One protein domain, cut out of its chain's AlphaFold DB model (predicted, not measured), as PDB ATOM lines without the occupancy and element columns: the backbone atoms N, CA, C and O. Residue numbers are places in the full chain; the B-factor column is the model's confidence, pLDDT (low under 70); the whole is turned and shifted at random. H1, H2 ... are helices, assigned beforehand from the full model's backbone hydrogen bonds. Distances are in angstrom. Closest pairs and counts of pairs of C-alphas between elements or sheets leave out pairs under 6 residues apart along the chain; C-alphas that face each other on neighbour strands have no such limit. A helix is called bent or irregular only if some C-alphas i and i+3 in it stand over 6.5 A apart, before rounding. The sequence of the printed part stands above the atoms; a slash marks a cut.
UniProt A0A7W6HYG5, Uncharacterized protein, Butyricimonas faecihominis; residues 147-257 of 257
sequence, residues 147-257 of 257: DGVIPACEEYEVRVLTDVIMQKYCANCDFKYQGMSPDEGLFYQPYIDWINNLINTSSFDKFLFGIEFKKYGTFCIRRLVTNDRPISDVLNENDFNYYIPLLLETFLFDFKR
ATOM      1  N   ASP A 147      44.961 -44.391  31.553       69.50
ATOM      2  CA  ASP A 147      46.389 -44.156  31.794       69.50
ATOM      3  C   ASP A 147      47.057 -43.404  30.634       69.50
ATOM      4  O   ASP A 147      48.253 -43.114  30.675       69.50
ATOM      5  N   GLY A 148      46.289 -43.087  29.588       60.84
ATOM      6  CA  GLY A 148      46.741 -42.296  28.461       60.84
ATOM      7  C   GLY A 148      47.893 -42.936  27.692       60.84
ATOM      8  O   GLY A 148      48.736 -42.223  27.148       60.84
ATOM      9  N   VAL A 149      47.919 -44.271  27.601       63.72
ATOM     10  CA  VAL A 149      49.012 -45.001  26.941       63.72
ATOM     11  C   VAL A 149      49.035 -44.718  25.436       63.72
ATOM     12  O   VAL A 149      50.104 -44.482  24.881       63.72
ATOM     13  N   ILE A 150      47.869 -44.709  24.769       69.94
ATOM     14  CA  ILE A 150      47.750 -44.356  23.340       69.94
ATOM     15  C   ILE A 150      46.466 -43.533  23.025       69.94
ATOM     16  O   ILE A 150      45.636 -43.985  22.236       69.94
ATOM     17  N   PRO A 151      46.258 -42.323  23.603       69.44
ATOM     18  CA  PRO A 151      44.977 -41.618  23.498       69.44
ATOM     19  C   PRO A 151      44.525 -41.275  22.081       69.44
ATOM     20  O   PRO A 151      43.337 -41.254  21.838       69.44
ATOM     21  N   ALA A 152      45.423 -41.050  21.115       72.56
ATOM     22  CA  ALA A 152      44.950 -40.794  19.749       72.56
ATOM     23  C   ALA A 152      44.477 -42.061  19.025       72.56
ATOM     24  O   ALA A 152      43.693 -41.968  18.088       72.56
ATOM     25  N   CYS A 153      44.956 -43.244  19.422       79.88
ATOM     26  CA  CYS A 153      44.388 -44.484  18.905       79.88
ATOM     27  C   CYS A 153      43.029 -44.772  19.550       79.88
ATOM     28  O   CYS A 153      42.166 -45.304  18.863       79.88
ATOM     29  N   GLU A 154      42.834 -44.385  20.816       84.94
ATOM     30  CA  GLU A 154      41.523 -44.408  21.478       84.94
ATOM     31  C   GLU A 154      40.546 -43.437  20.813       84.94
ATOM     32  O   GLU A 154      39.504 -43.876  20.345       84.94
ATOM     33  N   GLU A 155      40.938 -42.178  20.635       85.56
ATOM     34  CA  GLU A 155      40.208 -41.175  19.855       85.56
ATOM     35  C   GLU A 155      39.828 -41.701  18.467       85.56
ATOM     36  O   GLU A 155      38.670 -41.661  18.055       85.56
ATOM     37  N   TYR A 156      40.794 -42.267  17.737       88.12
ATOM     38  CA  TYR A 156      40.518 -42.845  16.426       88.12
ATOM     39  C   TYR A 156      39.531 -44.017  16.504       88.12
ATOM     40  O   TYR A 156      38.648 -44.147  15.658       88.12
ATOM     41  N   GLU A 157      39.652 -44.868  17.520       89.94
ATOM     42  CA  GLU A 157      38.726 -45.970  17.734       89.94
ATOM     43  C   GLU A 157      37.304 -45.494  18.031       89.94
ATOM     44  O   GLU A 157      36.358 -46.023  17.442       89.94
ATOM     45  N   VAL A 158      37.152 -44.485  18.888       92.12
ATOM     46  CA  VAL A 158      35.863 -43.874  19.217       92.12
ATOM     47  C   VAL A 158      35.227 -43.251  17.976       92.12
ATOM     48  O   VAL A 158      34.041 -43.479  17.722       92.12
ATOM     49  N   ARG A 159      36.006 -42.563  17.132       92.69
ATOM     50  CA  ARG A 159      35.536 -42.041  15.837       92.69
ATOM     51  C   ARG A 159      35.033 -43.142  14.909       92.69
ATOM     52  O   ARG A 159      33.938 -43.030  14.363       92.69
ATOM     53  N   VAL A 160      35.803 -44.220  14.746       93.44
ATOM     54  CA  VAL A 160      35.403 -45.358  13.903       93.44
ATOM     55  C   VAL A 160      34.140 -46.019  14.453       93.44
ATOM     56  O   VAL A 160      33.229 -46.328  13.690       93.44
ATOM     57  N   LEU A 161      34.044 -46.227  15.767       94.19
ATOM     58  CA  LEU A 161      32.863 -46.833  16.380       94.19
ATOM     59  C   LEU A 161      31.621 -45.938  16.258       94.19
ATOM     60  O   LEU A 161      30.537 -46.450  15.974       94.19
ATOM     61  N   THR A 162      31.787 -44.623  16.402       95.44
ATOM     62  CA  THR A 162      30.732 -43.636  16.137       95.44
ATOM     63  C   THR A 162      30.223 -43.797  14.709       95.44
ATOM     64  O   THR A 162      29.030 -44.020  14.510       95.44
ATOM     65  N   ASP A 163      31.122 -43.814  13.724       95.31
ATOM     66  CA  ASP A 163      30.769 -43.985  12.314       95.31
ATOM     67  C   ASP A 163      30.068 -45.320  12.039       95.31
ATOM     68  O   ASP A 163      29.097 -45.358  11.288       95.31
ATOM     69  N   VAL A 164      30.508 -46.421  12.664       93.94
ATOM     70  CA  VAL A 164      29.858 -47.732  12.516       93.94
ATOM     71  C   VAL A 164      28.422 -47.711  13.041       93.94
ATOM     72  O   VAL A 164      27.518 -48.198  12.358       93.94
ATOM     73  N   ILE A 165      28.188 -47.173  14.239       94.19
ATOM     74  CA  ILE A 165      26.848 -47.123  14.843       94.19
ATOM     75  C   ILE A 165      25.948 -46.170  14.049       94.19
ATOM     76  O   ILE A 165      24.829 -46.548  13.693       94.19
ATOM     77  N   MET A 166      26.447 -44.977  13.712       95.31
ATOM     78  CA  MET A 166      25.710 -43.992  12.920       95.31
ATOM     79  C   MET A 166      25.365 -44.543  11.536       95.31
ATOM     80  O   MET A 166      24.206 -44.504  11.136       95.31
ATOM     81  N   GLN A 167      26.309 -45.165  10.831       94.81
ATOM     82  CA  GLN A 167      26.027 -45.754   9.523       94.81
ATOM     83  C   GLN A 167      25.060 -46.942   9.614       94.81
ATOM     84  O   GLN A 167      24.259 -47.157   8.708       94.81
ATOM     85  N   LYS A 168      25.085 -47.719  10.701       92.94
ATOM     86  CA  LYS A 168      24.191 -48.874  10.875       92.94
ATOM     87  C   LYS A 168      22.739 -48.473  11.128       92.94
ATOM     88  O   LYS A 168      21.836 -49.122  10.601       92.94
ATOM     89  N   TYR A 169      22.511 -47.446  11.945       93.06
ATOM     90  CA  TYR A 169      21.171 -47.087  12.426       93.06
ATOM     91  C   TYR A 169      20.617 -45.791  11.829       93.06
ATOM     92  O   TYR A 169      19.403 -45.599  11.788       93.06
ATOM     93  N   CYS A 170      21.494 -44.941  11.307       90.38
ATOM     94  CA  CYS A 170      21.195 -43.608  10.802       90.38
ATOM     95  C   CYS A 170      21.699 -43.416   9.359       90.38
ATOM     96  O   CYS A 170      21.968 -42.292   8.956       90.38
ATOM     97  N   ALA A 171      21.777 -44.481   8.547       84.75
ATOM     98  CA  ALA A 171      22.237 -44.417   7.147       84.75
ATOM     99  C   ALA A 171      21.478 -43.398   6.267       84.75
ATOM    100  O   ALA A 171      21.989 -42.962   5.241       84.75
ATOM    101  N   ASN A 172      20.242 -43.056   6.647       82.81
ATOM    102  CA  ASN A 172      19.393 -42.086   5.949       82.81
ATOM    103  C   ASN A 172      19.401 -40.692   6.606       82.81
ATOM    104  O   ASN A 172      18.654 -39.815   6.176       82.81
ATOM    105  N   CYS A 173      20.172 -40.502   7.674       85.19
ATOM    106  CA  CYS A 173      20.342 -39.218   8.338       85.19
ATOM    107  C   CYS A 173      21.536 -38.476   7.733       85.19
ATOM    108  O   CYS A 173      22.500 -39.095   7.286       85.19
ATOM    109  N   ASP A 174      21.490 -37.147   7.765       85.50
ATOM    110  CA  ASP A 174      22.654 -36.318   7.462       85.50
ATOM    111  C   ASP A 174      23.551 -36.262   8.706       85.50
ATOM    112  O   ASP A 174      23.240 -35.562   9.670       85.50
ATOM    113  N   PHE A 175      24.612 -37.071   8.723       90.12
ATOM    114  CA  PHE A 175      25.638 -37.048   9.766       90.12
ATOM    115  C   PHE A 175      27.030 -36.989   9.138       90.12
ATOM    116  O   PHE A 175      27.256 -37.445   8.013       90.12
ATOM    117  N   LYS A 176      27.986 -36.433   9.880       89.44
ATOM    118  CA  LYS A 176      29.381 -36.354   9.443       89.44
ATOM    119  C   LYS A 176      30.153 -37.571   9.941       89.44
ATOM    120  O   LYS A 176      30.197 -37.815  11.142       89.44
ATOM    121  N   TYR A 177      30.821 -38.271   9.028       91.25
ATOM    122  CA  TYR A 177      31.821 -39.266   9.402       91.25
ATOM    123  C   TYR A 177      32.979 -38.586  10.135       91.25
ATOM    124  O   TYR A 177      33.547 -37.601   9.654       91.25
ATOM    125  N   GLN A 178      33.326 -39.111  11.302       89.06
ATOM    126  CA  GLN A 178      34.352 -38.550  12.172       89.06
ATOM    127  C   GLN A 178      35.683 -39.290  12.051       89.06
ATOM    128  O   GLN A 178      36.731 -38.687  12.302       89.06
ATOM    129  N   GLY A 179      35.660 -40.572  11.671       88.56
ATOM    130  CA  GLY A 179      36.844 -41.421  11.532       88.56
ATOM    131  C   GLY A 179      37.557 -41.261  10.196       88.56
ATOM    132  O   GLY A 179      38.719 -41.628  10.084       88.56
ATOM    133  N   MET A 180      36.934 -40.641   9.196       88.81
ATOM    134  CA  MET A 180      37.651 -40.122   8.034       88.81
ATOM    135  C   MET A 180      36.949 -38.894   7.474       88.81
ATOM    136  O   MET A 180      35.741 -38.901   7.273       88.81
ATOM    137  N   SER A 181      37.715 -37.844   7.185       83.25
ATOM    138  CA  SER A 181      37.184 -36.650   6.529       83.25
ATOM    139  C   SER A 181      37.065 -36.875   5.014       83.25
ATOM    140  O   SER A 181      37.968 -37.481   4.431       83.25
ATOM    141  N   PRO A 182      36.037 -36.317   4.345       82.25
ATOM    142  CA  PRO A 182      35.967 -36.269   2.881       82.25
ATOM    143  C   PRO A 182      37.221 -35.678   2.215       82.25
ATOM    144  O   PRO A 182      37.571 -36.049   1.095       82.25
ATOM    145  N   ASP A 183      37.937 -34.801   2.924       81.81
ATOM    146  CA  ASP A 183      39.176 -34.174   2.457       81.81
ATOM    147  C   ASP A 183      40.341 -35.170   2.285       81.81
ATOM    148  O   ASP A 183      41.340 -34.839   1.649       81.81
ATOM    149  N   GLU A 184      40.232 -36.392   2.821       78.19
ATOM    150  CA  GLU A 184      41.204 -37.481   2.607       78.19
ATOM    151  C   GLU A 184      41.091 -38.116   1.203       78.19
ATOM    152  O   GLU A 184      41.842 -39.028   0.839       78.19
ATOM    153  N   GLY A 185      40.166 -37.617   0.375       83.06
ATOM    154  CA  GLY A 185      40.111 -37.870  -1.060       83.06
ATOM    155  C   GLY A 185      39.945 -39.349  -1.399       83.06
ATOM    156  O   GLY A 185      38.898 -39.945  -1.150       83.06
ATOM    157  N   LEU A 186      40.983 -39.951  -1.992       86.12
ATOM    158  CA  LEU A 186      40.946 -41.326  -2.507       86.12
ATOM    159  C   LEU A 186      40.707 -42.390  -1.424       86.12
ATOM    160  O   LEU A 186      40.324 -43.504  -1.771       86.12
ATOM    161  N   PHE A 187      40.925 -42.071  -0.144       86.50
ATOM    162  CA  PHE A 187      40.725 -43.010   0.963       86.50
ATOM    163  C   PHE A 187      39.335 -42.927   1.600       86.50
ATOM    164  O   PHE A 187      38.921 -43.895   2.234       86.50
ATOM    165  N   TYR A 188      38.586 -41.841   1.368       90.69
ATOM    166  CA  TYR A 188      37.287 -41.619   2.008       90.69
ATOM    167  C   TYR A 188      36.240 -42.664   1.604       90.69
ATOM    168  O   TYR A 188      35.623 -43.293   2.459       90.69
ATOM    169  N   GLN A 189      36.076 -42.922   0.301       93.44
ATOM    170  CA  GLN A 189      35.123 -43.939  -0.156       93.44
ATOM    171  C   GLN A 189      35.526 -45.365   0.277       93.44
ATOM    172  O   GLN A 189      34.678 -46.063   0.827       93.44
ATOM    173  N   PRO A 190      36.798 -45.800   0.136       93.81
ATOM    174  CA  PRO A 190      37.248 -47.078   0.694       93.81
ATOM    175  C   PRO A 190      37.021 -47.231   2.203       93.81
ATOM    176  O   PRO A 190      36.726 -48.335   2.664       93.81
ATOM    177  N   TYR A 191      37.145 -46.146   2.974       93.88
ATOM    178  CA  TYR A 191      36.823 -46.144   4.399       93.88
ATOM    179  C   TYR A 191      35.332 -46.409   4.636       93.88
ATOM    180  O   TYR A 191      34.994 -47.305   5.405       93.88
ATOM    181  N   ILE A 192      34.436 -45.719   3.924       93.88
ATOM    182  CA  ILE A 192      32.985 -45.965   4.019       93.88
ATOM    183  C   ILE A 192      32.641 -47.408   3.625       93.88
ATOM    184  O   ILE A 192      31.845 -48.068   4.298       93.88
ATOM    185  N   ASP A 193      33.252 -47.935   2.563       93.12
ATOM    186  CA  ASP A 193      33.051 -49.324   2.137       93.12
ATOM    187  C   ASP A 193      33.498 -50.305   3.233       93.12
ATOM    188  O   ASP A 193      32.826 -51.304   3.502       93.12
ATOM    189  N   TRP A 194      34.601 -49.998   3.920       92.62
ATOM    190  CA  TRP A 194      35.055 -50.757   5.078       92.62
ATOM    191  C   TRP A 194      34.062 -50.692   6.246       92.62
ATOM    192  O   TRP A 194      33.702 -51.751   6.759       92.62
ATOM    193  N   ILE A 195      33.537 -49.515   6.608       93.38
ATOM    194  CA  ILE A 195      32.484 -49.374   7.634       93.38
ATOM    195  C   ILE A 195      31.262 -50.237   7.290       93.38
ATOM    196  O   ILE A 195      30.789 -51.016   8.121       93.38
ATOM    197  N   ASN A 196      30.788 -50.184   6.043       91.62
ATOM    198  CA  ASN A 196      29.667 -51.011   5.589       91.62
ATOM    199  C   ASN A 196      29.981 -52.514   5.674       91.62
ATOM    200  O   ASN A 196      29.116 -53.310   6.054       91.62
ATOM    201  N   ASN A 197      31.213 -52.922   5.369       89.31
ATOM    202  CA  ASN A 197      31.640 -54.309   5.541       89.31
ATOM    203  C   ASN A 197      31.634 -54.720   7.021       89.31
ATOM    204  O   ASN A 197      31.144 -55.804   7.334       89.31
ATOM    205  N   LEU A 198      32.102 -53.867   7.940       86.88
ATOM    206  CA  LEU A 198      32.079 -54.145   9.384       86.88
ATOM    207  C   LEU A 198      30.658 -54.397   9.900       86.88
ATOM    208  O   LEU A 198      30.421 -55.361  10.631       86.88
ATOM    209  N   ILE A 199      29.704 -53.570   9.475       87.81
ATOM    210  CA  ILE A 199      28.294 -53.683   9.869       87.81
ATOM    211  C   ILE A 199      27.716 -55.040   9.442       87.81
ATOM    212  O   ILE A 199      27.113 -55.754  10.255       87.81
ATOM    213  N   ASN A 200      27.948 -55.410   8.180       83.62
ATOM    214  CA  ASN A 200      27.361 -56.589   7.538       83.62
ATOM    215  C   ASN A 200      28.091 -57.903   7.847       83.62
ATOM    216  O   ASN A 200      27.586 -58.984   7.541       83.62
ATOM    217  N   THR A 201      29.269 -57.838   8.464       76.69
ATOM    218  CA  THR A 201      30.053 -59.028   8.781       76.69
ATOM    219  C   THR A 201      29.418 -59.818   9.934       76.69
ATOM    220  O   THR A 201      29.155 -59.294  11.024       76.69
ATOM    221  N   SER A 202      29.174 -61.110   9.689       69.31
ATOM    222  CA  SER A 202      28.641 -62.076  10.663       69.31
ATOM    223  C   SER A 202      29.727 -62.796  11.470       69.31
ATOM    224  O   SER A 202      29.450 -63.295  12.558       69.31
ATOM    225  N   SER A 203      30.964 -62.830  10.964       66.81
ATOM    226  CA  SER A 203      32.129 -63.443  11.609       66.81
ATOM    227  C   SER A 203      33.298 -62.469  11.656       66.81
ATOM    228  O   SER A 203      33.791 -62.052  10.612       66.81
ATOM    229  N   PHE A 204      33.764 -62.128  12.853       66.00
ATOM    230  CA  PHE A 204      34.901 -61.232  13.007       66.00
ATOM    231  C   PHE A 204      36.208 -61.890  12.617       66.00
ATOM    232  O   PHE A 204      36.602 -62.894  13.212       66.00
ATOM    233  N   ASP A 205      36.922 -61.258  11.699       70.75
ATOM    234  CA  ASP A 205      38.347 -61.478  11.555       70.75
ATOM    235  C   ASP A 205      39.088 -60.288  12.177       70.75
ATOM    236  O   ASP A 205      39.211 -59.215  11.580       70.75
ATOM    237  N   LYS A 206      39.578 -60.491  13.407       71.44
ATOM    238  CA  LYS A 206      40.353 -59.496  14.163       71.44
ATOM    239  C   LYS A 206      41.606 -59.045  13.410       71.44
ATOM    240  O   LYS A 206      42.043 -57.907  13.571       71.44
ATOM    241  N   PHE A 207      42.182 -59.921  12.587       71.44
ATOM    242  CA  PHE A 207      43.375 -59.622  11.810       71.44
ATOM    243  C   PHE A 207      43.046 -58.711  10.622       71.44
ATOM    244  O   PHE A 207      43.697 -57.679  10.459       71.44
ATOM    245  N   LEU A 208      42.002 -59.030   9.850       69.75
ATOM    246  CA  LEU A 208      41.545 -58.172   8.745       69.75
ATOM    247  C   LEU A 208      41.051 -56.811   9.242       69.75
ATOM    248  O   LEU A 208      41.385 -55.786   8.649       69.75
ATOM    249  N   PHE A 209      40.324 -56.791  10.363       79.00
ATOM    250  CA  PHE A 209      39.948 -55.549  11.033       79.00
ATOM    251  C   PHE A 209      41.182 -54.705  11.364       79.00
ATOM    252  O   PHE A 209      41.246 -53.530  11.011       79.00
ATOM    253  N   GLY A 210      42.179 -55.319  12.010       80.25
ATOM    254  CA  GLY A 210      43.397 -54.631  12.418       80.25
ATOM    255  C   GLY A 210      44.161 -54.028  11.240       80.25
ATOM    256  O   GLY A 210      44.728 -52.952  11.391       80.25
ATOM    257  N   ILE A 211      44.159 -54.674  10.070       83.06
ATOM    258  CA  ILE A 211      44.811 -54.147   8.861       83.06
ATOM    259  C   ILE A 211      44.142 -52.855   8.390       83.06
ATOM    260  O   ILE A 211      44.826 -51.846   8.221       83.06
ATOM    261  N   GLU A 212      42.824 -52.869   8.181       87.75
ATOM    262  CA  GLU A 212      42.109 -51.691   7.672       87.75
ATOM    263  C   GLU A 212      42.074 -50.562   8.713       87.75
ATOM    264  O   GLU A 212      42.320 -49.409   8.366       87.75
ATOM    265  N   PHE A 213      41.908 -50.890  10.001       87.56
ATOM    266  CA  PHE A 213      41.993 -49.917  11.094       87.56
ATOM    267  C   PHE A 213      43.349 -49.199  11.114       87.56
ATOM    268  O   PHE A 213      43.399 -47.974  11.162       87.56
ATOM    269  N   LYS A 214      44.458 -49.946  11.005       85.31
ATOM    270  CA  LYS A 214      45.817 -49.377  10.926       85.31
ATOM    271  C   LYS A 214      45.988 -48.496   9.696       85.31
ATOM    272  O   LYS A 214      46.527 -47.393   9.792       85.31
ATOM    273  N   LYS A 215      45.541 -48.990   8.540       86.56
ATOM    274  CA  LYS A 215      45.654 -48.301   7.253       86.56
ATOM    275  C   LYS A 215      44.943 -46.954   7.290       86.56
ATOM    276  O   LYS A 215      45.566 -45.955   6.958       86.56
ATOM    277  N   TYR A 216      43.679 -46.915   7.704       88.19
ATOM    278  CA  TYR A 216      42.901 -45.678   7.735       88.19
ATOM    279  C   TYR A 216      43.297 -44.767   8.904       88.19
ATOM    280  O   TYR A 216      43.465 -43.566   8.702       88.19
ATOM    281  N   GLY A 217      43.575 -45.331  10.083       83.81
ATOM    282  CA  GLY A 217      44.009 -44.566  11.253       83.81
ATOM    283  C   GLY A 217      45.317 -43.820  11.042       83.81
ATOM    284  O   GLY A 217      45.463 -42.686  11.494       83.81
ATOM    285  N   THR A 218      46.250 -44.410  10.294       79.75
ATOM    286  CA  THR A 218      47.533 -43.780   9.952       79.75
ATOM    287  C   THR A 218      47.356 -42.442   9.225       79.75
ATOM    288  O   THR A 218      48.080 -41.487   9.510       79.75
ATOM    289  N   PHE A 219      46.365 -42.330   8.336       75.81
ATOM    290  CA  PHE A 219      46.061 -41.064   7.660       75.81
ATOM    291  C   PHE A 219      45.451 -40.039   8.624       75.81
ATOM    292  O   PHE A 219      45.792 -38.856   8.577       75.81
ATOM    293  N   CYS A 220      44.617 -40.500   9.555       74.31
ATOM    294  CA  CYS A 220      43.909 -39.648  10.505       74.31
ATOM    295  C   CYS A 220      44.794 -39.137  11.651       74.31
ATOM    296  O   CYS A 220      44.578 -38.015  12.111       74.31
ATOM    297  N   ILE A 221      45.834 -39.882  12.059       68.00
ATOM    298  CA  ILE A 221      46.764 -39.494  13.141       68.00
ATOM    299  C   ILE A 221      47.299 -38.070  12.964       68.00
ATOM    300  O   ILE A 221      47.397 -37.325  13.938       68.00
ATOM    301  N   ARG A 222      47.608 -37.657  11.726       62.94
ATOM    302  CA  ARG A 222      48.155 -36.317  11.459       62.94
ATOM    303  C   ARG A 222      47.206 -35.194  11.879       62.94
ATOM    304  O   ARG A 222      47.689 -34.136  12.261       62.94
ATOM    305  N   ARG A 223      45.890 -35.424  11.815       63.31
ATOM    306  CA  ARG A 223      44.860 -34.460  12.232       63.31
ATOM    307  C   ARG A 223      44.553 -34.546  13.731       63.31
ATOM    308  O   ARG A 223      44.272 -33.523  14.345       63.31
ATOM    309  N   LEU A 224      44.652 -35.737  14.324       63.66
ATOM    310  CA  LEU A 224      44.427 -35.939  15.764       63.66
ATOM    311  C   LEU A 224      45.517 -35.267  16.613       63.66
ATOM    312  O   LEU A 224      45.233 -34.657  17.638       63.66
ATOM    313  N   VAL A 225      46.768 -35.291  16.142       53.69
ATOM    314  CA  VAL A 225      47.894 -34.607  16.807       53.69
ATOM    315  C   VAL A 225      47.733 -33.079  16.799       53.69
ATOM    316  O   VAL A 225      48.248 -32.413  17.693       53.69
ATOM    317  N   THR A 226      47.030 -32.504  15.815       45.62
ATOM    318  CA  THR A 226      46.865 -31.043  15.698       45.62
ATOM    319  C   THR A 226      45.645 -30.490  16.422       45.62
ATOM    320  O   THR A 226      45.656 -29.308  16.760       45.62
ATOM    321  N   ASN A 227      44.609 -31.306  16.636       46.69
ATOM    322  CA  ASN A 227      43.336 -30.838  17.185       46.69
ATOM    323  C   ASN A 227      43.194 -31.106  18.686       46.69
ATOM    324  O   ASN A 227      42.625 -30.260  19.358       46.69
ATOM    325  N   ASP A 228      43.782 -32.182  19.225       46.50
ATOM    326  CA  ASP A 228      43.446 -32.631  20.586       46.50
ATOM    327  C   ASP A 228      44.647 -32.690  21.557       46.50
ATOM    328  O   ASP A 228      44.508 -33.170  22.684       46.50
ATOM    329  N   ARG A 229      45.847 -32.193  21.182       48.22
ATOM    330  CA  ARG A 229      47.028 -32.196  22.081       48.22
ATOM    331  C   ARG A 229      48.022 -31.030  21.969       48.22
ATOM    332  O   ARG A 229      48.204 -30.440  20.906       48.22
ATOM    333  N   PRO A 230      48.782 -30.765  23.057       44.69
ATOM    334  CA  PRO A 230      50.060 -30.066  22.988       44.69
ATOM    335  C   PRO A 230      51.124 -30.920  22.262       44.69
ATOM    336  O   PRO A 230      51.194 -32.135  22.418       44.69
ATOM    337  N   ILE A 231      51.982 -30.241  21.501       46.34
ATOM    338  CA  ILE A 231      52.955 -30.700  20.481       46.34
ATOM    339  C   ILE A 231      53.957 -31.812  20.915       46.34
ATOM    340  O   ILE A 231      54.759 -32.265  20.100       46.34
ATOM    341  N   SER A 232      53.958 -32.280  22.168       41.47
ATOM    342  CA  SER A 232      55.031 -33.127  22.715       41.47
ATOM    343  C   SER A 232      54.948 -34.630  22.416       41.47
ATOM    344  O   SER A 232      55.977 -35.285  22.543       41.47
ATOM    345  N   ASP A 233      53.808 -35.165  21.963       49.03
ATOM    346  CA  ASP A 233      53.661 -36.594  21.632       49.03
ATOM    347  C   ASP A 233      53.226 -36.771  20.172       49.03
ATOM    348  O   ASP A 233      52.044 -36.915  19.856       49.03
ATOM    349  N   VAL A 234      54.192 -36.727  19.255       55.12
ATOM    350  CA  VAL A 234      53.939 -37.036  17.842       55.12
ATOM    351  C   VAL A 234      53.685 -38.536  17.727       55.12
ATOM    352  O   VAL A 234      54.628 -39.326  17.770       55.12
ATOM    353  N   LEU A 235      52.419 -38.929  17.572       59.72
ATOM    354  CA  LEU A 235      52.107 -40.312  17.236       59.72
ATOM    355  C   LEU A 235      52.665 -40.667  15.861       59.72
ATOM    356  O   LEU A 235      52.678 -39.857  14.931       59.72
ATOM    357  N   ASN A 236      53.107 -41.908  15.739       66.25
ATOM    358  CA  ASN A 236      53.629 -42.479  14.514       66.25
ATOM    359  C   ASN A 236      52.839 -43.739  14.140       66.25
ATOM    360  O   ASN A 236      52.147 -44.342  14.954       66.25
ATOM    361  N   GLU A 237      52.973 -44.165  12.887       69.38
ATOM    362  CA  GLU A 237      52.232 -45.310  12.340       69.38
ATOM    363  C   GLU A 237      52.465 -46.608  13.141       69.38
ATOM    364  O   GLU A 237      51.588 -47.469  13.203       69.38
ATOM    365  N   ASN A 238      53.620 -46.749  13.810       74.56
ATOM    366  CA  ASN A 238      53.912 -47.935  14.614       74.56
ATOM    367  C   ASN A 238      53.116 -47.996  15.917       74.56
ATOM    368  O   ASN A 238      52.987 -49.088  16.469       74.56
ATOM    369  N   ASP A 239      52.551 -46.888  16.389       73.12
ATOM    370  CA  ASP A 239      51.729 -46.893  17.602       73.12
ATOM    371  C   ASP A 239      50.447 -47.712  17.368       73.12
ATOM    372  O   ASP A 239      50.032 -48.493  18.227       73.12
ATOM    373  N   PHE A 240      49.906 -47.686  16.143       75.62
ATOM    374  CA  PHE A 240      48.805 -48.566  15.754       75.62
ATOM    375  C   PHE A 240      49.203 -50.040  15.661       75.62
ATOM    376  O   PHE A 240      48.340 -50.908  15.785       75.62
ATOM    377  N   ASN A 241      50.482 -50.369  15.435       74.38
ATOM    378  CA  ASN A 241      50.889 -51.764  15.255       74.38
ATOM    379  C   ASN A 241      50.645 -52.609  16.503       74.38
ATOM    380  O   ASN A 241      50.295 -53.786  16.365       74.38
ATOM    381  N   TYR A 242      50.783 -51.987  17.673       72.25
ATOM    382  CA  TYR A 242      50.603 -52.603  18.984       72.25
ATOM    383  C   TYR A 242      49.248 -52.280  19.622       72.25
ATOM    384  O   TYR A 242      48.907 -52.873  20.644       72.25
ATOM    385  N   TYR A 243      48.472 -51.369  19.025       77.44
ATOM    386  CA  TYR A 243      47.158 -50.994  19.525       77.44
ATOM    387  C   TYR A 243      46.139 -52.124  19.344       77.44
ATOM    388  O   TYR A 243      46.055 -52.749  18.282       77.44
ATOM    389  N   ILE A 244      45.344 -52.367  20.387       79.06
ATOM    390  CA  ILE A 244      44.250 -53.338  20.377       79.06
ATOM    391  C   ILE A 244      42.933 -52.556  20.491       79.06
ATOM    392  O   ILE A 244      42.756 -51.854  21.483       79.06
ATOM    393  N   PRO A 245      42.019 -52.685  19.516       82.19
ATOM    394  CA  PRO A 245      40.765 -51.942  19.473       82.19
ATOM    395  C   PRO A 245      39.702 -52.590  20.386       82.19
ATOM    396  O   PRO A 245      38.924 -53.442  19.947       82.19
ATOM    397  N   LEU A 246      39.716 -52.241  21.676       84.75
ATOM    398  CA  LEU A 246      38.886 -52.876  22.712       84.75
ATOM    399  C   LEU A 246      37.398 -52.492  22.617       84.75
ATOM    400  O   LEU A 246      36.531 -53.334  22.871       84.75
ATOM    401  N   LEU A 247      37.083 -51.247  22.255       86.69
ATOM    402  CA  LEU A 247      35.704 -50.770  22.104       86.69
ATOM    403  C   LEU A 247      35.032 -51.421  20.905       86.69
ATOM    404  O   LEU A 247      33.928 -51.944  21.035       86.69
ATOM    405  N   LEU A 248      35.700 -51.439  19.753       85.00
ATOM    406  CA  LEU A 248      35.168 -52.073  18.550       85.00
ATOM    407  C   LEU A 248      34.996 -53.577  18.758       85.00
ATOM    408  O   LEU A 248      33.985 -54.129  18.334       85.00
ATOM    409  N   GLU A 249      35.912 -54.235  19.477       82.12
ATOM    410  CA  GLU A 249      35.740 -55.635  19.880       82.12
ATOM    411  C   GLU A 249      34.485 -55.826  20.753       82.12
ATOM    412  O   GLU A 249      33.624 -56.656  20.454       82.12
ATOM    413  N   THR A 250      34.315 -54.995  21.778       83.38
ATOM    414  CA  THR A 250      33.170 -55.085  22.697       83.38
ATOM    415  C   THR A 250      31.841 -54.831  21.988       83.38
ATOM    416  O   THR A 250      30.899 -55.615  22.104       83.38
ATOM    417  N   PHE A 251      31.747 -53.750  21.215       84.50
ATOM    418  CA  PHE A 251      30.495 -53.329  20.593       84.50
ATOM    419  C   PHE A 251      30.095 -54.236  19.428       84.50
ATOM    420  O   PHE A 251      28.915 -54.549  19.263       84.50
ATOM    421  N   LEU A 252      31.061 -54.714  18.641       75.25
ATOM    422  CA  LEU A 252      30.763 -55.555  17.484       75.25
ATOM    423  C   LEU A 252      30.587 -57.036  17.831       75.25
ATOM    424  O   LEU A 252      29.976 -57.749  17.030       75.25
ATOM    425  N   PHE A 253      31.063 -57.518  18.989       70.56
ATOM    426  CA  PHE A 253      31.015 -58.953  19.326       70.56
ATOM    427  C   PHE A 253      30.296 -59.271  20.624       70.56
ATOM    428  O   PHE A 253      29.447 -60.166  20.626       70.56
ATOM    429  N   ASP A 254      30.573 -58.537  21.697       66.50
ATOM    430  CA  ASP A 254      29.955 -58.809  22.995       66.50
ATOM    431  C   ASP A 254      28.566 -58.180  23.080       66.50
ATOM    432  O   ASP A 254      27.619 -58.780  23.592       66.50
ATOM    433  N   PHE A 255      28.394 -56.992  22.499       69.38
ATOM    434  CA  PHE A 255      27.094 -56.329  22.451       69.38
ATOM    435  C   PHE A 255      26.222 -56.794  21.276       69.38
ATOM    436  O   PHE A 255      25.005 -56.620  21.333       69.38
ATOM    437  N   LYS A 256      26.791 -57.471  20.270       55.53
ATOM    438  CA  LYS A 256      26.043 -58.043  19.132       55.53
ATOM    439  C   LYS A 256      25.384 -59.403  19.458       55.53
ATOM    440  O   LYS A 256      24.515 -59.834  18.701       55.53
ATOM    441  N   ARG A 257      25.783 -60.069  20.554       45.84
ATOM    442  CA  ARG A 257      25.207 -61.332  21.075       45.84
ATOM    443  C   ARG A 257      24.155 -61.101  22.158       45.84
ATOM    444  O   ARG A 257      23.272 -61.971  22.280       45.84
TER     445      ARG A 257
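This is residues 147 to 257 of the 257 residues of an uncharacterized protein of Butyricimonas faecihominis (UniProt A0A7W6HYG5). Helix H1 crosses a kinked helical hairpin of H2 and H3; H5 packs beside H1, and short H4 on H3. The all-helix printed part has 111 residues with five named helices, H1 to H5 in order. It is compact, radius of gyration of the C-alphas 13.8 A, spans 40 by 28 by 22 A.

Find C-alpha 151 at (44.977, -41.618, 23.498); from there H1, residues 151 to 169, runs 26.8 A. H2, residues 182 to 200, 22.6 A, is irregular: C-alphas 183 and 186 are 8.9 A apart. H3, residues 206 to 227, runs 29.0 A. After H4, residues 239 to 242, H5, residues 246 to 254, ends at C-alpha 254 (29.955, -58.809, 22.995).

Look at H1: its residues 152 to 156 alone touch H3, closest C-alphas Ala 152 and Leu 224, 6.3 A, a steep tilt of 66 degrees. Its residues 160 to 168 alone touch H2, Val 164 to Ile 195, closest C-alphas, 5.8 A. Its residues 157 to 161 alone touch H5 at a shallow tilt of 31 degrees, closest C-alphas Leu 161 and Leu 248, 6.1 A. H4 touches H3, closest C-alphas Phe 240 and Lys 214, 5.7 A. Each O i to N i+4 pair is within hydrogen-bond range in H1 and H5, 10 of 15 in H2, 14 of 18 in H3; H4 is too short.

The C-alphas of Ile 231 and Arg 257 are farthest apart, 41.3 A. The printed part has no cut; the links H1 to H2 and H3 to H4 are long. pLDDT is under 70 in 30 residues, among them 221 to 237.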